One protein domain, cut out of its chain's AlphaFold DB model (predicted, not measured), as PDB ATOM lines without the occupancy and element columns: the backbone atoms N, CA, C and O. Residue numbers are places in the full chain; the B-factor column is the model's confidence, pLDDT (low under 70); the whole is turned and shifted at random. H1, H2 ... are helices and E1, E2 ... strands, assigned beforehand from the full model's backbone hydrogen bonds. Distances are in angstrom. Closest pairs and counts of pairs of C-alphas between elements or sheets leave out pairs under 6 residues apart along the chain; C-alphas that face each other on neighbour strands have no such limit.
ATOM      1  N   LEU A 156     -33.103  32.605 121.567       94.31
ATOM      2  CA  LEU A 156     -31.941  33.411 121.187       94.31
ATOM      3  C   LEU A 156     -30.718  32.537 120.866       94.31
ATOM      4  O   LEU A 156     -29.996  32.841 119.918       94.31
ATOM      5  N   LYS A 157     -30.497  31.437 121.601       95.56
ATOM      6  CA  LYS A 157     -29.412  30.478 121.311       95.56
ATOM      7  C   LYS A 157     -29.513  29.924 119.891       95.56
ATOM      8  O   LYS A 157     -28.516  29.913 119.176       95.56
ATOM      9  N   GLU A 158     -30.714  29.540 119.462       95.06
ATOM     10  CA  GLU A 158     -30.950  29.038 118.103       95.06
ATOM     11  C   GLU A 158     -30.569  30.071 117.033       95.06
ATOM     12  O   GLU A 158     -29.923  29.733 116.035       95.06
ATOM     13  N   VAL A 159     -30.912  31.346 117.253       95.75
ATOM     14  CA  VAL A 159     -30.543  32.436 116.341       95.75
ATOM     15  C   VAL A 159     -29.033  32.674 116.347       95.75
ATOM     16  O   VAL A 159     -28.446  32.804 115.274       95.75
ATOM     17  N   ILE A 160     -28.388  32.675 117.520       96.25
ATOM     18  CA  ILE A 160     -26.928  32.803 117.663       96.25
ATOM     19  C   ILE A 160     -26.212  31.702 116.877       96.25
ATOM     20  O   ILE A 160     -25.316  31.999 116.083       96.25
ATOM     21  N   ASP A 161     -26.603  30.444 117.070       95.56
ATOM     22  CA  ASP A 161     -25.946  29.299 116.440       95.56
ATOM     23  C   ASP A 161     -26.102  29.332 114.917       95.56
ATOM     24  O   ASP A 161     -25.120  29.169 114.182       95.56
ATOM     25  N   LYS A 162     -27.315  29.627 114.430       96.25
ATOM     26  CA  LYS A 162     -27.591  29.777 112.996       96.25
ATOM     27  C   LYS A 162     -26.792  30.932 112.390       96.25
ATOM     28  O   LYS A 162     -26.082  30.747 111.399       96.25
ATOM     29  N   LEU A 163     -26.860  32.108 113.011       95.38
ATOM     30  CA  LEU A 163     -26.211  33.316 112.511       95.38
ATOM     31  C   LEU A 163     -24.688  33.176 112.502       95.38
ATOM     32  O   LEU A 163     -24.037  33.599 111.549       95.38
ATOM     33  N   LYS A 164     -24.101  32.524 113.512       94.19
ATOM     34  CA  LYS A 164     -22.662  32.237 113.567       94.19
ATOM     35  C   LYS A 164     -22.187  31.422 112.363       94.19
ATOM     36  O   LYS A 164     -21.150  31.745 111.782       94.19
ATOM     37  N   VAL A 165     -22.930  30.380 111.981       93.25
ATOM     38  CA  VAL A 165     -22.616  29.557 110.801       93.25
ATOM     39  C   VAL A 165     -22.711  30.394 109.527       93.25
ATOM     40  O   VAL A 165     -21.790  30.381 108.702       93.25
ATOM     41  N   ASP A 166     -23.786  31.166 109.391       92.25
ATOM     42  CA  ASP A 166     -24.035  31.946 108.185       92.25
ATOM     43  C   ASP A 166     -23.046  33.108 108.020       92.25
ATOM     44  O   ASP A 166     -22.539  33.330 106.919       92.25
ATOM     45  N   LEU A 167     -22.667  33.801 109.095       90.50
ATOM     46  CA  LEU A 167     -21.633  34.841 109.061       90.50
ATOM     47  C   LEU A 167     -20.319  34.316 108.458       90.50
ATOM     48  O   LEU A 167     -19.695  34.982 107.626       90.50
ATOM     49  N   VAL A 168     -19.918  33.093 108.810       88.06
ATOM     50  CA  VAL A 168     -18.735  32.442 108.227       88.06
ATOM     51  C   VAL A 168     -18.987  32.045 106.768       88.06
ATOM     52  O   VAL A 168     -18.133  32.291 105.910       88.06
ATOM     53  N   ALA A 169     -20.151  31.473 106.448       87.69
ATOM     54  CA  ALA A 169     -20.500  31.042 105.091       87.69
ATOM     55  C   ALA A 169     -20.547  32.212 104.086       87.69
ATOM     56  O   ALA A 169     -19.996  32.120 102.986       87.69
ATOM     57  N   PHE A 170     -21.110  33.352 104.495       84.44
ATOM     58  CA  PHE A 170     -21.155  34.598 103.720       84.44
ATOM     59  C   PHE A 170     -19.836  35.386 103.748       84.44
ATOM     60  O   PHE A 170     -19.728  36.475 103.162       84.44
ATOM     61  N   LYS A 171     -18.795  34.816 104.372       83.06
ATOM     62  CA  LYS A 171     -17.450  35.388 104.479       83.06
ATOM     63  C   LYS A 171     -17.470  36.770 105.133       83.06
ATOM     64  O   LYS A 171     -16.722  37.650 104.700       83.06
ATOM     65  N   TYR A 172     -18.365  36.995 106.095       78.81
ATOM     66  CA  TYR A 172     -18.295  38.178 106.951       78.81
ATOM     67  C   TYR A 172     -17.044  38.138 107.814       78.81
ATOM     68  O   TYR A 172     -16.336  39.135 107.900       78.81
ATOM     69  N   PHE A 173     -16.730  36.950 108.327       78.69
ATOM     70  CA  PHE A 173     -15.531  36.688 109.107       78.69
ATOM     71  C   PHE A 173     -14.812  35.446 108.584       78.69
ATOM     72  O   PHE A 173     -15.431  34.490 108.105       78.69
ATOM     73  N   GLY A 174     -13.484  35.456 108.667       67.31
ATOM     74  CA  GLY A 174     -12.689  34.243 108.501       67.31
ATOM     75  C   GLY A 174     -12.934  33.265 109.656       67.31
ATOM     76  O   GLY A 174     -13.252  33.682 110.767       67.31
ATOM     77  N   LYS A 175     -12.716  31.962 109.425       64.88
ATOM     78  CA  LYS A 175     -12.914  30.901 110.440       64.88
ATOM     79  C   LYS A 175     -12.124  31.104 111.747       64.88
ATOM     80  O   LYS A 175     -12.452  30.469 112.739       64.88
ATOM     81  N   SER A 176     -11.096  31.955 111.744       62.53
ATOM     82  CA  SER A 176     -10.194  32.219 112.873       62.53
ATOM     83  C   SER A 176     -10.198  33.675 113.363       62.53
ATOM     84  O   SER A 176      -9.343  34.040 114.161       62.53
ATOM     85  N   GLN A 177     -11.098  34.533 112.871       73.50
ATOM     86  CA  GLN A 177     -11.120  35.963 113.221       73.50
ATOM     87  C   GLN A 177     -11.971  36.233 114.465       73.50
ATOM     88  O   GLN A 177     -12.966  36.952 114.393       73.50
ATOM     89  N   VAL A 178     -11.584  35.639 115.592       84.44
ATOM     90  CA  VAL A 178     -12.217  35.880 116.893       84.44
ATOM     91  C   VAL A 178     -11.213  36.457 117.887       84.44
ATOM     92  O   VAL A 178     -10.021  36.167 117.795       84.44
ATOM     93  N   ASN A 179     -11.684  37.283 118.819       85.81
ATOM     94  CA  ASN A 179     -10.878  37.773 119.934       85.81
ATOM     95  C   ASN A 179     -10.744  36.722 121.050       85.81
ATOM     96  O   ASN A 179     -11.267  35.612 120.950       85.81
ATOM     97  N   GLU A 180     -10.050  37.085 122.128       84.00
ATOM     98  CA  GLU A 180      -9.853  36.244 123.320       84.00
ATOM     99  C   GLU A 180     -11.162  35.770 123.973       84.00
ATOM    100  O   GLU A 180     -11.197  34.701 124.578       84.00
ATOM    101  N   ASN A 181     -12.257  36.506 123.762       82.62
ATOM    102  CA  ASN A 181     -13.598  36.178 124.247       82.62
ATOM    103  C   ASN A 181     -14.432  35.391 123.219       82.62
ATOM    104  O   ASN A 181     -15.636  35.213 123.393       82.62
ATOM    105  N   GLY A 182     -13.826  34.945 122.113       86.62
ATOM    106  CA  GLY A 182     -14.502  34.183 121.064       86.62
ATOM    107  C   GLY A 182     -15.454  35.000 120.183       86.62
ATOM    108  O   GLY A 182     -16.223  34.403 119.427       86.62
ATOM    109  N   LYS A 183     -15.408  36.339 120.251       90.62
ATOM    110  CA  LYS A 183     -16.243  37.241 119.442       90.62
ATOM    111  C   LYS A 183     -15.570  37.595 118.129       90.62
ATOM    112  O   LYS A 183     -14.370  37.861 118.097       90.62
ATOM    113  N   PHE A 184     -16.343  37.645 117.053       91.69
ATOM    114  CA  PHE A 184     -15.863  38.110 115.762       91.69
ATOM    115  C   PHE A 184     -15.533  39.601 115.797       91.69
ATOM    116  O   PHE A 184     -16.319  40.400 116.298       91.69
ATOM    117  N   ILE A 185     -14.391  39.980 115.225       90.19
ATOM    118  CA  ILE A 185     -13.966  41.382 115.188       90.19
ATOM    119  C   ILE A 185     -14.445  42.066 113.912       90.19
ATOM    120  O   ILE A 185     -14.051  41.684 112.808       90.19
ATOM    121  N   LEU A 186     -15.234  43.125 114.082       90.25
ATOM    122  CA  LEU A 186     -15.584  44.093 113.052       90.25
ATOM    123  C   LEU A 186     -14.542  45.227 113.027       90.25
ATOM    124  O   LEU A 186     -14.531  46.073 113.925       90.25
ATOM    125  N   PRO A 187     -13.645  45.266 112.025       88.69
ATOM    126  CA  PRO A 187     -12.599  46.274 111.964       88.69
ATOM    127  C   PRO A 187     -13.145  47.650 111.572       88.69
ATOM    128  O   PRO A 187     -13.933  47.799 110.628       88.69
ATOM    129  N   ILE A 188     -12.650  48.667 112.271       90.25
ATOM    130  CA  ILE A 188     -12.900  50.080 111.999       90.25
ATOM    131  C   ILE A 188     -11.567  50.721 111.633       90.25
ATOM    132  O   ILE A 188     -10.633  50.711 112.427       90.25
ATOM    133  N   TYR A 189     -11.479  51.285 110.436       88.12
ATOM    134  CA  TYR A 189     -10.268  51.914 109.925       88.12
ATOM    135  C   TYR A 189     -10.381  53.432 110.005       88.12
ATOM    136  O   TYR A 189     -11.390  53.994 109.576       88.12
ATOM    137  N   VAL A 190      -9.344  54.096 110.511       86.44
ATOM    138  CA  VAL A 190      -9.274  55.562 110.573       86.44
ATOM    139  C   VAL A 190      -8.357  56.063 109.462       86.44
ATOM    140  O   VAL A 190      -7.197  55.669 109.386       86.44
ATOM    141  N   ASP A 191      -8.876  56.919 108.581       86.19
ATOM    142  CA  ASP A 191      -8.063  57.609 107.575       86.19
ATOM    143  C   ASP A 191      -7.603  58.962 108.129       86.19
ATOM    144  O   ASP A 191      -8.200  60.014 107.875       86.19
ATOM    145  N   GLU A 192      -6.535  58.919 108.927       86.50
ATOM    146  CA  GLU A 192      -5.959  60.104 109.567       86.50
ATOM    147  C   GLU A 192      -5.542  61.173 108.555       86.50
ATOM    148  O   GLU A 192      -5.728  62.365 108.791       86.50
ATOM    149  N   GLU A 193      -5.005  60.760 107.403       85.19
ATOM    150  CA  GLU A 193      -4.548  61.679 106.363       85.19
ATOM    151  C   GLU A 193      -5.732  62.467 105.787       85.19
ATOM    152  O   GLU A 193      -5.653  63.686 105.607       85.19
ATOM    153  N   THR A 194      -6.848  61.784 105.517       84.38
ATOM    154  CA  THR A 194      -8.071  62.425 105.023       84.38
ATOM    155  C   THR A 194      -8.715  63.321 106.080       84.38
ATOM    156  O   THR A 194      -9.161  64.420 105.741       84.38
ATOM    157  N   LEU A 195      -8.740  62.906 107.348       86.50
ATOM    158  CA  LEU A 195      -9.268  63.718 108.452       86.50
ATOM    159  C   LEU A 195      -8.423  64.980 108.679       86.50
ATOM    160  O   LEU A 195      -8.966  66.087 108.727       86.50
ATOM    161  N   SER A 196      -7.096  64.834 108.692       87.38
ATOM    162  CA  SER A 196      -6.140  65.938 108.815       87.38
ATOM    163  C   SER A 196      -6.284  66.947 107.669       87.38
ATOM    164  O   SER A 196      -6.384  68.151 107.907       87.38
ATOM    165  N   LYS A 197      -6.430  66.475 106.421       89.31
ATOM    166  CA  LYS A 197      -6.705  67.332 105.248       89.31
ATOM    167  C   LYS A 197      -8.010  68.123 105.351       89.31
ATOM    168  O   LYS A 197      -8.126  69.175 104.727       89.31
ATOM    169  N   LYS A 198      -8.988  67.629 106.114       87.44
ATOM    170  CA  LYS A 198     -10.264  68.306 106.390       87.44
ATOM    171  C   LYS A 198     -10.202  69.208 107.632       87.44
ATOM    172  O   LYS A 198     -11.215  69.809 107.976       87.44
ATOM    173  N   GLY A 199      -9.043  69.315 108.286       87.62
ATOM    174  CA  GLY A 199      -8.861  70.098 109.509       87.62
ATOM    175  C   GLY A 199      -9.545  69.485 110.732       87.62
ATOM    176  O   GLY A 199      -9.925  70.224 111.635       87.62
ATOM    177  N   ILE A 200      -9.750  68.165 110.747       84.94
ATOM    178  CA  ILE A 200     -10.425  67.466 111.842       84.94
ATOM    179  C   ILE A 200      -9.389  66.753 112.715       84.94
ATOM    180  O   ILE A 200      -8.718  65.833 112.249       84.94
ATOM    181  N   ASP A 201      -9.301  67.156 113.984       84.00
ATOM    182  CA  ASP A 201      -8.591  66.407 115.021       84.00
ATOM    183  C   ASP A 201      -9.536  65.355 115.605       84.00
ATOM    184  O   ASP A 201     -10.572  65.682 116.182       84.00
ATOM    185  N   TYR A 202      -9.226  64.081 115.376       78.81
ATOM    186  CA  TYR A 202     -10.147  62.979 115.637       78.81
ATOM    187  C   TYR A 202      -9.964  62.348 117.024       78.81
ATOM    188  O   TYR A 202     -10.803  61.536 117.418       78.81
ATOM    189  N   GLY A 203      -8.908  62.707 117.768       82.31
ATOM    190  CA  GLY A 203      -8.521  62.020 119.006       82.31
ATOM    191  C   GLY A 203      -9.636  61.980 120.056       82.31
ATOM    192  O   GLY A 203      -9.941  60.919 120.597       82.31
ATOM    193  N   GLU A 204     -10.313  63.108 120.281       77.50
ATOM    194  CA  GLU A 204     -11.425  63.203 121.242       77.50
ATOM    195  C   GLU A 204     -12.726  62.558 120.734       77.50
ATOM    196  O   GLU A 204     -13.582  62.154 121.522       77.50
ATOM    197  N   TYR A 205     -12.884  62.419 119.415       84.00
ATOM    198  CA  TYR A 205     -14.092  61.864 118.798       84.00
ATOM    199  C   TYR A 205     -14.008  60.360 118.549       84.00
ATOM    200  O   TYR A 205     -15.043  59.732 118.319       84.00
ATOM    201  N   LEU A 206     -12.804  59.777 118.601       87.44
ATOM    202  CA  LEU A 206     -12.539  58.412 118.159       87.44
ATOM    203  C   LEU A 206     -13.441  57.386 118.846       87.44
ATOM    204  O   LEU A 206     -14.004  56.537 118.164       87.44
ATOM    205  N   ILE A 207     -13.615  57.488 120.166       87.19
ATOM    206  CA  ILE A 207     -14.447  56.554 120.939       87.19
ATOM    207  C   ILE A 207     -15.892  56.589 120.426       87.19
ATOM    208  O   ILE A 207     -16.440  55.565 120.024       87.19
ATOM    209  N   ASN A 208     -16.486  57.783 120.352       87.50
ATOM    210  CA  ASN A 208     -17.867  57.953 119.900       87.50
ATOM    211  C   ASN A 208     -18.044  57.534 118.434       87.50
ATOM    212  O   ASN A 208     -19.036  56.903 118.070       87.50
ATOM    213  N   TRP A 209     -17.083  57.869 117.573       90.75
ATOM    214  CA  TRP A 209     -17.119  57.490 116.165       90.75
ATOM    215  C   TRP A 209     -16.940  55.991 115.957       90.75
ATOM    216  O   TRP A 209     -17.606  55.441 115.081       90.75
ATOM    217  N   ALA A 210     -16.112  55.325 116.762       90.62
ATOM    218  CA  ALA A 210     -15.961  53.877 116.732       90.62
ATOM    219  C   ALA A 210     -17.262  53.179 117.154       90.62
ATOM    220  O   ALA A 210     -17.729  52.288 116.446       90.62
ATOM    221  N   SER A 211     -17.925  53.651 118.218       90.75
ATOM    222  CA  SER A 211     -19.254  53.159 118.602       90.75
ATOM    223  C   SER A 211     -20.276  53.344 117.475       90.75
ATOM    224  O   SER A 211     -20.958  52.395 117.097       90.75
ATOM    225  N   LEU A 212     -20.353  54.531 116.864       91.94
ATOM    226  CA  LEU A 212     -21.277  54.788 115.751       91.94
ATOM    227  C   LEU A 212     -20.968  53.928 114.517       91.94
ATOM    228  O   LEU A 212     -21.882  53.434 113.855       91.94
ATOM    229  N   ALA A 213     -19.690  53.743 114.195       91.31
ATOM    230  CA  ALA A 213     -19.235  52.881 113.113       91.31
ATOM    231  C   ALA A 213     -19.623  51.416 113.357       91.31
ATOM    232  O   ALA A 213     -20.152  50.769 112.452       91.31
ATOM    233  N   TYR A 214     -19.434  50.922 114.583       93.31
ATOM    234  CA  TYR A 214     -19.866  49.591 115.001       93.31
ATOM    235  C   TYR A 214     -21.375  49.407 114.815       93.31
ATOM    236  O   TYR A 214     -21.795  48.498 114.103       93.31
ATOM    237  N   LEU A 215     -22.191  50.336 115.319       93.94
ATOM    238  CA  LEU A 215     -23.649  50.289 115.159       93.94
ATOM    239  C   LEU A 215     -24.093  50.300 113.686       93.94
ATOM    240  O   LEU A 215     -25.006  49.569 113.295       93.94
ATOM    241  N   LYS A 216     -23.424  51.085 112.830       91.94
ATOM    242  CA  LYS A 216     -23.691  51.096 111.380       91.94
ATOM    243  C   LYS A 216     -23.330  49.774 110.707       91.94
ATOM    244  O   LYS A 216     -24.003  49.381 109.754       91.94
ATOM    245  N   MET A 217     -22.271  49.102 111.157       92.56
ATOM    246  CA  MET A 217     -21.931  47.764 110.670       92.56
ATOM    247  C   MET A 217     -22.971  46.741 111.115       92.56
ATOM    248  O   MET A 217     -23.467  46.011 110.260       92.56
ATOM    249  N   LEU A 218     -23.362  46.752 112.395       95.00
ATOM    250  CA  LEU A 218     -24.422  45.887 112.916       95.00
ATOM    251  C   LEU A 218     -25.709  46.035 112.106       95.00
ATOM    252  O   LEU A 218     -26.228  45.036 111.633       95.00
ATOM    253  N   THR A 219     -26.147  47.272 111.852       93.50
ATOM    254  CA  THR A 219     -27.335  47.566 111.033       93.50
ATOM    255  C   THR A 219     -27.242  46.928 109.646       93.50
ATOM    256  O   THR A 219     -28.128  46.200 109.223       93.50
ATOM    257  N   LYS A 220     -26.119  47.122 108.943       92.38
ATOM    258  CA  LYS A 220     -25.939  46.561 107.594       92.38
ATOM    259  C   LYS A 220     -25.939  45.032 107.568       92.38
ATOM    260  O   LYS A 220     -26.402  44.445 106.594       92.38
ATOM    261  N   ILE A 221     -25.354  44.401 108.586       93.62
ATOM    262  CA  ILE A 221     -25.327  42.940 108.706       93.62
ATOM    263  C   ILE A 221     -26.726  42.430 109.045       93.62
ATOM    264  O   ILE A 221     -27.198  41.484 108.423       93.62
ATOM    265  N   HIS A 222     -27.383  43.083 110.000       95.25
ATOM    266  CA  HIS A 222     -28.745  42.801 110.416       95.25
ATOM    267  C   HIS A 222     -29.703  42.822 109.226       95.25
ATOM    268  O   HIS A 222     -30.309  41.797 108.936       95.25
ATOM    269  N   ASP A 223     -29.759  43.928 108.482       93.88
ATOM    270  CA  ASP A 223     -30.710  44.104 107.380       93.88
ATOM    271  C   ASP A 223     -30.484  43.063 106.272       93.88
ATOM    272  O   ASP A 223     -31.432  42.542 105.685       93.88
ATOM    273  N   PHE A 224     -29.225  42.675 106.034       93.50
ATOM    274  CA  PHE A 224     -28.905  41.574 105.127       93.50
ATOM    275  C   PHE A 224     -29.484  40.234 105.607       93.50
ATOM    276  O   PHE A 224     -30.028  39.479 104.800       93.50
ATOM    277  N   PHE A 225     -29.351  39.907 106.897       93.62
ATOM    278  CA  PHE A 225     -29.857  38.646 107.446       93.62
ATOM    279  C   PHE A 225     -31.369  38.641 107.656       93.62
ATOM    280  O   PHE A 225     -31.980  37.580 107.528       93.62
ATOM    281  N   LEU A 226     -31.971  39.802 107.900       94.56
ATOM    282  CA  LEU A 226     -33.415  39.984 107.926       94.56
ATOM    283  C   LEU A 226     -34.030  39.577 106.577       94.56
ATOM    284  O   LEU A 226     -34.893  38.696 106.537       94.56
ATOM    285  N   ASP A 227     -33.503  40.125 105.474       92.19
ATOM    286  CA  ASP A 227     -33.909  39.774 104.104       92.19
ATOM    287  C   ASP A 227     -33.588  38.309 103.767       92.19
ATOM    288  O   ASP A 227     -34.451  37.552 103.314       92.19
ATOM    289  N   TYR A 228     -32.364  37.854 104.059       93.12
ATOM    290  CA  TYR A 228     -31.934  36.485 103.755       93.12
ATOM    291  C   TYR A 228     -32.789  35.418 104.456       93.12
ATOM    292  O   TYR A 228     -33.119  34.390 103.855       93.12
ATOM    293  N   TYR A 229     -33.164  35.649 105.715       94.31
ATOM    294  CA  TYR A 229     -34.038  34.751 106.466       94.31
ATOM    295  C   TYR A 229     -35.521  34.931 106.156       94.31
ATOM    296  O   TYR A 229     -36.305  34.074 106.565       94.31
ATOM    297  N   LYS A 230     -35.897  35.972 105.401       91.69
ATOM    298  CA  LYS A 230     -37.289  36.327 105.095       91.69
ATOM    299  C   LYS A 230     -38.125  36.513 106.364       91.69
ATOM    300  O   LYS A 230     -39.245  36.014 106.447       91.69
ATOM    301  N   TYR A 231     -37.551  37.175 107.368       87.81
ATOM    302  CA  TYR A 231     -38.287  37.547 108.573       87.81
ATOM    303  C   TYR A 231     -39.078  38.835 108.324       87.81
ATOM    304  O   TYR A 231     -38.523  39.810 107.823       87.81
ATOM    305  N   ASP A 232     -40.345  38.861 108.740       81.69
ATOM    306  CA  ASP A 232     -41.223  40.042 108.675       81.69
ATOM    307  C   ASP A 232     -40.899  41.060 109.794       81.69
ATOM    308  O   ASP A 232     -41.756  41.446 110.592       81.69
ATOM    309  N   GLY A 233     -39.629  41.463 109.891       85.00
ATOM    310  CA  GLY A 233     -39.122  42.441 110.859       85.00
ATOM    311  C   GLY A 233     -38.869  43.822 110.248       85.00
ATOM    312  O   GLY A 233     -39.139  44.079 109.075       85.00
ATOM    313  N   LYS A 234     -38.343  44.737 111.065       91.06
ATOM    314  CA  LYS A 234     -38.019  46.114 110.666       91.06
ATOM    315  C   LYS A 234     -36.509  46.251 110.459       91.06
ATOM    316  O   LYS A 234     -35.739  45.852 111.321       91.06
ATOM    317  N   GLU A 235     -36.097  46.859 109.350       92.25
ATOM    318  CA  GLU A 235     -34.693  47.222 109.106       92.25
ATOM    319  C   GLU A 235     -34.183  48.263 110.123       92.25
ATOM    320  O   GLU A 235     -34.940  49.116 110.606       92.25
ATOM    321  N   GLY A 236     -32.880  48.249 110.401       91.69
ATOM    322  CA  GLY A 236     -32.216  49.226 111.262       91.69
ATOM    323  C   GLY A 236     -31.657  48.662 112.571       91.69
ATOM    324  O   GLY A 236     -31.457  47.463 112.750       91.69
ATOM    325  N   LEU A 237     -31.398  49.570 113.517       91.12
ATOM    326  CA  LEU A 237     -31.070  49.231 114.904       91.12
ATOM    327  C   LEU A 237     -32.349  48.906 115.676       91.12
ATOM    328  O   LEU A 237     -32.922  49.778 116.330       91.12
ATOM    329  N   VAL A 238     -32.797  47.661 115.569       91.31
ATOM    330  CA  VAL A 238     -33.999  47.158 116.240       91.31
ATOM    331  C   VAL A 238     -33.639  46.113 117.283       91.31
ATOM    332  O   VAL A 238     -32.630  45.423 117.174       91.31
ATOM    333  N   ASN A 239     -34.460  46.004 118.317       90.44
ATOM    334  CA  ASN A 239     -34.260  45.029 119.373       90.44
ATOM    335  C   ASN A 239     -34.942  43.694 119.041       90.44
ATOM    336  O   ASN A 239     -36.035  43.406 119.524       90.44
ATOM    337  N   ASP A 240     -34.302  42.898 118.187       91.69
ATOM    338  CA  ASP A 240     -34.783  41.574 117.795       91.69
ATOM    339  C   ASP A 240     -33.718  40.478 117.961       91.69
ATOM    340  O   ASP A 240     -32.569  40.727 118.336       91.69
ATOM    341  N   GLY A 241     -34.099  39.228 117.679       93.19
ATOM    342  CA  GLY A 241     -33.201  38.084 117.825       93.19
ATOM    343  C   GLY A 241     -31.930  38.170 116.970       93.19
ATOM    344  O   GLY A 241     -30.874  37.732 117.429       93.19
ATOM    345  N   ILE A 242     -31.996  38.741 115.760       95.81
ATOM    346  CA  ILE A 242     -30.829  38.865 114.873       95.81
ATOM    347  C   ILE A 242     -29.876  39.913 115.439       95.81
ATOM    348  O   ILE A 242     -28.682  39.639 115.570       95.81
ATOM    349  N   MET A 243     -30.381  41.093 115.807       96.38
ATOM    350  CA  MET A 243     -29.559  42.161 116.373       96.38
ATOM    351  C   MET A 243     -28.899  41.717 117.681       96.38
ATOM    352  O   MET A 243     -27.690  41.884 117.845       96.38
ATOM    353  N   LEU A 244     -29.652  41.087 118.586       95.94
ATOM    354  CA  LEU A 244     -29.110  40.564 119.843       95.94
ATOM    355  C   LEU A 244     -28.030  39.503 119.593       95.94
ATOM    356  O   LEU A 244     -26.970  39.543 120.222       95.94
ATOM    357  N   ALA A 245     -28.246  38.600 118.633       96.50
ATOM    358  CA  ALA A 245     -27.238  37.623 118.242       96.50
ATOM    359  C   ALA A 245     -25.976  38.287 117.668       96.50
ATOM    360  O   ALA A 245     -24.868  37.868 118.000       96.50
ATOM    361  N   LEU A 246     -26.103  39.349 116.863       96.38
ATOM    362  CA  LEU A 246     -24.946  40.103 116.369       96.38
ATOM    363  C   LEU A 246     -24.178  40.783 117.505       96.38
ATOM    364  O   LEU A 246     -22.952  40.681 117.549       96.38
ATOM    365  N   ILE A 247     -24.870  41.429 118.447       96.31
ATOM    366  CA  ILE A 247     -24.248  42.078 119.614       96.31
ATOM    367  C   ILE A 247     -23.519  41.050 120.493       96.31
ATOM    368  O   ILE A 247     -22.448  41.337 121.035       96.31
ATOM    369  N   TYR A 248     -24.079  39.845 120.619       95.25
ATOM    370  CA  TYR A 248     -23.457  38.736 121.336       95.25
ATOM    371  C   TYR A 248     -22.199  38.222 120.622       95.25
ATOM    372  O   TYR A 248     -21.149  38.056 121.247       95.25
ATOM    373  N   LEU A 249     -22.297  37.991 119.311       94.81
ATOM    374  CA  LEU A 249     -21.257  37.348 118.506       94.81
ATOM    375  C   LEU A 249     -20.110  38.273 118.108       94.81
ATOM    376  O   LEU A 249     -19.061  37.764 117.714       94.81
ATOM    377  N   THR A 250     -20.299  39.591 118.144       93.88
ATOM    378  CA  THR A 250     -19.341  40.541 117.573       93.88
ATOM    379  C   THR A 250     -18.797  41.534 118.592       93.88
ATOM    380  O   THR A 250     -19.393  41.824 119.631       93.88
ATOM    381  N   ASP A 251     -17.609  42.030 118.282       92.50
ATOM    382  CA  ASP A 251     -16.999  43.197 118.903       92.50
ATOM    383  C   ASP A 251     -16.334  44.041 117.814       92.50
ATOM    384  O   ASP A 251     -16.270  43.622 116.653       92.50
ATOM    385  N   TYR A 252     -15.823  45.218 118.164       91.19
ATOM    386  CA  TYR A 252     -15.084  46.051 117.219       91.19
ATOM    387  C   TYR A 252     -13.639  46.274 117.653       91.19
ATOM    388  O   TYR A 252     -13.293  46.192 118.828       91.19
ATOM    389  N   GLU A 253     -12.793  46.588 116.677       91.44
ATOM    390  CA  GLU A 253     -11.400  46.966 116.907       91.44
ATOM    391  C   GLU A 253     -11.027  48.091 115.940       91.44
ATOM    392  O   GLU A 253     -11.294  47.996 114.736       91.44
ATOM    393  N   VAL A 254     -10.414  49.154 116.461       89.88
ATOM    394  CA  VAL A 254      -9.842  50.221 115.632       89.88
ATOM    395  C   VAL A 254      -8.500  49.739 115.084       89.88
ATOM    396  O   VAL A 254      -7.650  49.289 115.846       89.88
ATOM    397  N   LYS A 255      -8.318  49.811 113.764       87.00
ATOM    398  CA  LYS A 255      -7.120  49.344 113.057       87.00
ATOM    399  C   LYS A 255      -6.536  50.428 112.175       87.00
ATOM    400  O   LYS A 255      -7.261  51.265 111.633       87.00
ATOM    401  N   ASP A 256      -5.234  50.316 111.950       80.75
ATOM    402  CA  ASP A 256      -4.538  51.120 110.956       80.75
ATOM    403  C   ASP A 256      -5.122  50.888 109.567       80.75
ATOM    404  O   ASP A 256      -5.518  49.773 109.199       80.75
ATOM    405  N   TYR A 257      -5.151  51.958 108.776       79.69
ATOM    406  CA  TYR A 257      -5.618  51.882 107.406       79.69
ATOM    407  C   TYR A 257      -4.760  50.874 106.613       79.69
ATOM    408  O   TYR A 257      -3.534  51.006 106.561       79.69
ATOM    409  N   PRO A 258      -5.360  49.853 105.977       74.44
ATOM    410  CA  PRO A 258      -4.610  48.774 105.345       74.44
ATOM    411  C   PRO A 258      -3.787  49.269 104.149       74.44
ATOM    412  O   PRO A 258      -4.310  49.860 103.201       74.44
ATOM    413  N   THR A 259      -2.489  48.962 104.154       65.00
ATOM    414  CA  THR A 259      -1.569  49.294 103.060       65.00
ATOM    415  C   THR A 259      -1.922  48.519 101.789       65.00
ATOM    416  O   THR A 259      -1.944  47.290 101.796       65.00
ATOM    417  N   GLY A 260      -2.164  49.221 100.679       59.25
ATOM    418  CA  GLY A 260      -2.428  48.606  99.370       59.25
ATOM    419  C   GLY A 260      -3.907  48.443  99.008       59.25
ATOM    420  O   GLY A 260      -4.209  48.128  97.856       59.25
ATOM    421  N   LEU A 261      -4.837  48.745  99.923       59.94
ATOM    422  CA  LEU A 261      -6.181  49.149  99.515       59.94
ATOM    423  C   LEU A 261      -6.010  50.490  98.797       59.94
ATOM    424  O   LEU A 261      -5.739  51.510  99.434       59.94
ATOM    425  N   GLN A 262      -6.067  50.482  97.458       47.81
ATOM    426  CA  GLN A 262      -6.127  51.732  96.704       47.81
ATOM    427  C   GLN A 262      -7.222  52.584  97.346       47.81
ATOM    428  O   GLN A 262      -8.290  52.056  97.655       47.81
ATOM    429  N   LYS A 263      -6.947  53.878  97.548       45.34
ATOM    430  CA  LYS A 263      -7.940  54.908  97.880       45.34
ATOM    431  C   LYS A 263      -8.962  55.021  96.739       45.34
ATOM    432  O   LYS A 263      -9.098  56.068  96.118       45.34
ATOM    433  N   SER A 264      -9.650  53.941  96.396       37.91
ATOM    434  CA  SER A 264     -10.982  54.046  95.857       37.91
ATOM    435  C   SER A 264     -11.794  54.481  97.093       37.91
ATOM    436  O   SER A 264     -11.878  53.771  98.078       37.91
ATOM    437  N   ILE A 265     -12.353  55.682  97.215       34.31
ATOM    438  CA  ILE A 265     -12.943  56.577  96.212       34.31
ATOM    439  C   ILE A 265     -13.626  55.814  95.059       34.31
ATOM    440  O   ILE A 265     -13.911  56.358  94.004       34.31
ATOM    441  N   GLU A 266     -13.985  54.549  95.282       31.97
ATOM    442  CA  GLU A 266     -15.192  53.970  94.718       31.97
ATOM    443  C   GLU A 266     -16.213  53.955  95.850       31.97
ATOM    444  O   GLU A 266     -16.447  52.955  96.523       31.97
ATOM    445  N   VAL A 267     -16.766  55.143  96.089       33.47
ATOM    446  CA  VAL A 267     -18.213  55.335  96.178       33.47
ATOM    447  C   VAL A 267     -18.958  54.108  96.716       33.47
ATOM    448  O   VAL A 267     -19.469  53.299  95.949       33.47
ATOM    449  N   GLY A 268     -19.025  53.954  98.039       34.81
ATOM    450  CA  GLY A 268     -20.108  53.202  98.676       34.81
ATOM    451  C   GLY A 268     -20.357  51.768  98.186       34.81
ATOM    452  O   GLY A 268     -21.484  51.287  98.313       34.81
ATOM    453  N   ARG A 269     -19.361  51.039  97.662       36.78
ATOM    454  CA  ARG A 269     -19.532  49.616  97.338       36.78
ATOM    455  C   ARG A 269     -19.378  48.769  98.592       36.78
ATOM    456  O   ARG A 269     -18.324  48.224  98.886       36.78
ATOM    457  N   SER A 270     -20.490  48.721  99.325       46.03
ATOM    458  CA  SER A 270     -20.925  47.659 100.230       46.03
ATOM    459  C   SER A 270     -19.865  46.587 100.497       46.03
ATOM    460  O   SER A 270     -19.824  45.540  99.851       46.03
ATOM    461  N   THR A 271     -19.093  46.771 101.566       53.06
ATOM    462  CA  THR A 271     -18.432  45.652 102.251       53.06
ATOM    463  C   THR A 271     -19.461  44.750 102.948       53.06
ATOM    464  O   THR A 271     -19.101  43.966 103.813       53.06
ATOM    465  N   LYS A 272     -20.757  44.865 102.613       62.06
ATOM    466  CA  LYS A 272     -21.918  44.279 103.288       62.06
ATOM    467  C   LYS A 272     -21.970  44.505 104.808       62.06
ATOM    468  O   LYS A 272     -22.739  43.838 105.476       62.06
ATOM    469  N   GLY A 273     -21.189  45.442 105.356       68.94
ATOM    470  CA  GLY A 273     -21.064  45.664 106.804       68.94
ATOM    471  C   GLY A 273     -19.839  45.006 107.455       68.94
ATOM    472  O   GLY A 273     -19.716  45.054 108.667       68.94
ATOM    473  N   LYS A 274     -18.913  44.425 106.677       77.44
ATOM    474  CA  LYS A 274     -17.709  43.733 107.186       77.44
ATOM    475  C   LYS A 274     -16.662  44.640 107.826       77.44
ATOM    476  O   LYS A 274     -15.823  44.153 108.566       77.44
ATOM    477  N   CYS A 275     -16.648  45.914 107.464       81.50
ATOM    478  CA  CYS A 275     -15.751  46.910 108.030       81.50
ATOM    479  C   CYS A 275     -16.345  48.308 107.859       81.50
ATOM    480  O   CYS A 275     -17.249  48.513 107.034       81.50
ATOM    481  N   TYR A 276     -15.802  49.264 108.605       85.00
ATOM    482  CA  TYR A 276     -16.163  50.671 108.512       85.00
ATOM    483  C   TYR A 276     -14.915  51.535 108.343       85.00
ATOM    484  O   TYR A 276     -13.869  51.227 108.906       85.00
ATOM    485  N   PHE A 277     -15.037  52.624 107.586       86.38
ATOM    486  CA  PHE A 277     -13.975  53.609 107.395       86.38
ATOM    487  C   PHE A 277     -14.426  54.952 107.965       86.38
ATOM    488  O   PHE A 277     -15.507  55.442 107.630       86.38
ATOM    489  N   ILE A 278     -13.609  55.531 108.838       86.06
ATOM    490  CA  ILE A 278     -13.800  56.859 109.411       86.06
ATOM    491  C   ILE A 278     -12.905  57.824 108.634       86.06
ATOM    492  O   ILE A 278     -11.690  57.844 108.809       86.06
ATOM    493  N   ASP A 279     -13.528  58.621 107.773       84.00
ATOM    494  CA  ASP A 279     -12.873  59.618 106.919       84.00
ATOM    495  C   ASP A 279     -13.531  61.010 107.022       84.00
ATOM    496  O   ASP A 279     -13.164  61.956 106.318       84.00
ATOM    497  N   SER A 280     -14.567  61.132 107.852       84.06
ATOM    498  CA  SER A 280     -15.446  62.291 107.977       84.06
ATOM    499  C   SER A 280     -16.189  62.267 109.313       84.06
ATOM    500  O   SER A 280     -16.196  61.253 110.013       84.06
ATOM    501  N   ILE A 281     -16.831  63.388 109.662       81.81
ATOM    502  CA  ILE A 281     -17.671  63.476 110.859       81.81
ATOM    503  C   ILE A 281     -18.788  62.436 110.772       81.81
ATOM    504  O   ILE A 281     -19.613  62.455 109.855       81.81
ATOM    505  N   VAL A 282     -18.828  61.534 111.751       80.88
ATOM    506  CA  VAL A 282     -19.848  60.490 111.813       80.88
ATOM    507  C   VAL A 282     -21.116  61.067 112.439       80.88
ATOM    508  O   VAL A 282     -21.119  61.470 113.598       80.88
ATOM    509  N   ALA A 283     -22.201  61.105 111.662       80.50
ATOM    510  CA  ALA A 283     -23.496  61.571 112.150       80.50
ATOM    511  C   ALA A 283     -24.026  60.685 113.299       80.50
ATOM    512  O   ALA A 283     -23.866  59.458 113.227       80.50
ATOM    513  N   PRO A 284     -24.674  61.286 114.316       83.56
ATOM    514  CA  PRO A 284     -25.274  60.546 115.418       83.56
ATOM    515  C   PRO A 284     -26.412  59.647 114.925       83.56
ATOM    516  O   PRO A 284     -27.027  59.897 113.887       83.56
ATOM    517  N   MET A 285     -26.694  58.603 115.699       85.00
ATOM    518  CA  MET A 285     -27.741  57.627 115.426       85.00
ATOM    519  C   MET A 285     -28.639  57.496 116.653       85.00
ATOM    520  O   MET A 285     -28.144  57.427 117.776       85.00
ATOM    521  N   ALA A 286     -29.953  57.488 116.432       85.38
ATOM    522  CA  ALA A 286     -30.915  57.185 117.481       85.38
ATOM    523  C   ALA A 286     -30.875  55.685 117.805       85.38
ATOM    524  O   ALA A 286     -30.756  54.857 116.901       85.38
ATOM    525  N   ILE A 287     -30.976  55.356 119.090       86.50
ATOM    526  CA  ILE A 287     -31.005  53.984 119.597       86.50
ATOM    527  C   ILE A 287     -32.255  53.863 120.463       86.50
ATOM    528  O   ILE A 287     -32.514  54.733 121.297       86.50
ATOM    529  N   GLU A 288     -33.039  52.810 120.245       88.06
ATOM    530  CA  GLU A 288     -34.194  52.502 121.087       88.06
ATOM    531  C   GLU A 288     -33.736  52.180 122.518       88.06
ATOM    532  O   GLU A 288     -32.660  51.614 122.726       88.06
ATOM    533  N   GLN A 289     -34.538  52.555 123.515       85.31
ATOM    534  CA  GLN A 289     -34.147  52.463 124.926       85.31
ATOM    535  C   GLN A 289     -33.768  51.034 125.341       85.31
ATOM    536  O   GLN A 289     -32.747  50.843 126.002       85.31
ATOM    537  N   ASP A 290     -34.532  50.037 124.900       86.69
ATOM    538  CA  ASP A 290     -34.263  48.636 125.221       86.69
ATOM    539  C   ASP A 290     -32.904  48.183 124.665       86.69
ATOM    540  O   ASP A 290     -32.118  47.537 125.358       86.69
ATOM    541  N   LEU A 291     -32.563  48.606 123.443       90.75
ATOM    542  CA  LEU A 291     -31.277  48.288 122.827       90.75
ATOM    543  C   LEU A 291     -30.116  49.039 123.499       90.75
ATOM    544  O   LEU A 291     -29.020  48.496 123.641       90.75
ATOM    545  N   ALA A 292     -30.349  50.271 123.967       90.75
ATOM    546  CA  ALA A 292     -29.367  51.007 124.758       90.75
ATOM    547  C   ALA A 292     -29.033  50.269 126.067       90.75
ATOM    548  O   ALA A 292     -27.858  50.171 126.427       90.75
ATOM    549  N   ILE A 293     -30.036  49.691 126.738       89.88
ATOM    550  CA  ILE A 293     -29.836  48.863 127.938       89.88
ATOM    551  C   ILE A 293     -29.017  47.609 127.606       89.88
ATOM    552  O   ILE A 293     -28.113  47.260 128.362       89.88
ATOM    553  N   VAL A 294     -29.259  46.964 126.458       93.50
ATOM    554  CA  VAL A 294     -28.464  45.806 126.005       93.50
ATOM    555  C   VAL A 294     -26.992  46.172 125.799       93.50
ATOM    556  O   VAL A 294     -26.113  45.438 126.251       93.50
ATOM    557  N   PHE A 295     -26.697  47.300 125.148       92.81
ATOM    558  CA  PHE A 295     -25.310  47.744 124.977       92.81
ATOM    559  C   PHE A 295     -24.642  48.061 126.316       92.81
ATOM    560  O   PHE A 295     -23.514  47.634 126.547       92.81
ATOM    561  N   GLN A 296     -25.354  48.716 127.235       91.19
ATOM    562  CA  GLN A 296     -24.838  48.958 128.583       91.19
ATOM    563  C   GLN A 296     -24.578  47.643 129.333       91.19
ATOM    564  O   GLN A 296     -23.532  47.503 129.966       91.19
ATOM    565  N   ALA A 297     -25.474  46.654 129.231       92.31
ATOM    566  CA  ALA A 297     -25.282  45.326 129.820       92.31
ATOM    567  C   ALA A 297     -24.036  44.629 129.252       92.31
ATOM    568  O   ALA A 297     -23.233  44.084 130.015       92.31
ATOM    569  N   LYS A 298     -23.820  44.713 127.932       92.50
ATOM    570  CA  LYS A 298     -22.612  44.190 127.280       92.50
ATOM    571  C   LYS A 298     -21.357  44.887 127.802       92.50
ATOM    572  O   LYS A 298     -20.388  44.205 128.117       92.50
ATOM    573  N   ASP A 299     -21.354  46.209 127.896       89.44
ATOM    574  CA  ASP A 299     -20.139  46.966 128.217       89.44
ATOM    575  C   ASP A 299     -19.765  46.883 129.707       89.44
ATOM    576  O   ASP A 299     -18.586  46.826 130.068       89.44
ATOM    577  N   VAL A 300     -20.764  46.846 130.591       90.44
ATOM    578  CA  VAL A 300     -20.543  46.785 132.042       90.44
ATOM    579  C   VAL A 300     -20.303  45.348 132.501       90.44
ATOM    580  O   VAL A 300     -19.342  45.109 133.239       90.44
ATOM    581  N   TYR A 301     -21.135  44.411 132.032       91.50
ATOM    582  CA  TYR A 301     -21.233  43.043 132.551       91.50
ATOM    583  C   TYR A 301     -20.849  41.947 131.555       91.50
ATOM    584  O   TYR A 301     -20.830  40.781 131.929       91.50
ATOM    585  N   SER A 302     -20.530  42.277 130.301       90.88
ATOM    586  CA  SER A 302     -20.319  41.290 129.227       90.88
ATOM    587  C   SER A 302     -21.532  40.391 128.948       90.88
ATOM    588  O   SER A 302     -21.382  39.342 128.323       90.88
TER     589      SER A 302
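Overview. This is residues 156 to 302 of the 312 residues of an uncharacterized protein of Peptoniphilus indolicus (UniProt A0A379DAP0). One long helix, H3, runs slantwise over one face of a small sheet of three strands, and the sheet's other face has no named helix on it. At the end of H3 away from the sheet, H4 packs on it and H1 packs on H4, while H5 lies close to H4; H2 is toward the opposite end of the long axis from H1, and the loop of residues 259 to 269 sticks out. The printed part has 147 residues, with five named helices and three named strands in the order H1 E1 H2 H3 H4 E2 E3 H5; the sheet's order is E2 E1 E3, parallel, and the class is mixed. The whole is compact, with a radius of gyration of the C-alphas of 15.7 A and spans of 47 by 32 by 32 A.

Arrangement. Begin with H1, residues 156 to 169, which touches H4, residues 241 to 249: their closest C-alphas, of Ile 160 and Ala 245, are 4.9 A apart, at a steep tilt of 68 degrees, only just short of about perpendicular. Next find E1, residues 184 to 190, the inner strand. E2, residues 250 to 256, is its parallel neighbour, with N 186 and O 251 at 2.8 A, within hydrogen-bond range; on the other side E3, residues 276 to 278, is parallel too, with N 278 and O 189 at 2.8 A. H2, residues 192 to 197, is only just not on the sheet, with 4 pairs of C-alphas within 10 A. H3, residues 206 to 229, is on the sheet at a height of 4.5 A, which gives two layers, a helix on one face of a sheet. It lies over E1, at 51 degrees on the local plane, slantwise to the strands; the closest C-alphas are those of Ile 188 and Ala 210, 6.8 A. With residues 218 to 226 alone H3 touches H4, closest at the C-alphas of His 222 and Met 243, 6.0 A, at a steep tilt of 48 degrees, opposite ways. E1, H2 H3 H4 and E2 form a strand-helix-strand unit, two parallel neighbour strands with helices between them in the chain. H5, residues 289 to 301, is close to but not clearly touching H4: the closest C-alphas, of Ile 247 and Phe 295, are 7.9 A apart. In H1, H2, H3, H4 and H5 every O i to N i+4 pair is within hydrogen-bond range.

Along the chain. Find C-alpha 156 at (-31.941, 33.411, 121.187); from there H1 runs 19.9 A to residue 169. E1 and E2 each span 19.4 A. H3 begins at C-alpha 206, (-12.539, 58.412, 118.159), and runs 34.0 A. H5 runs 17.7 A to C-alpha 301 at (-21.233, 43.043, 132.551).

Size, cuts and confidence. The C-alphas farthest apart are those of Glu 158 and Gly 199, 47.4 A. The printed part has no cut; the links H1 to E1, H3 to H4 and E2 to E3 are long. Look for low confidence, pLDDT under 70, at residues 174 to 176 and 259 to 273.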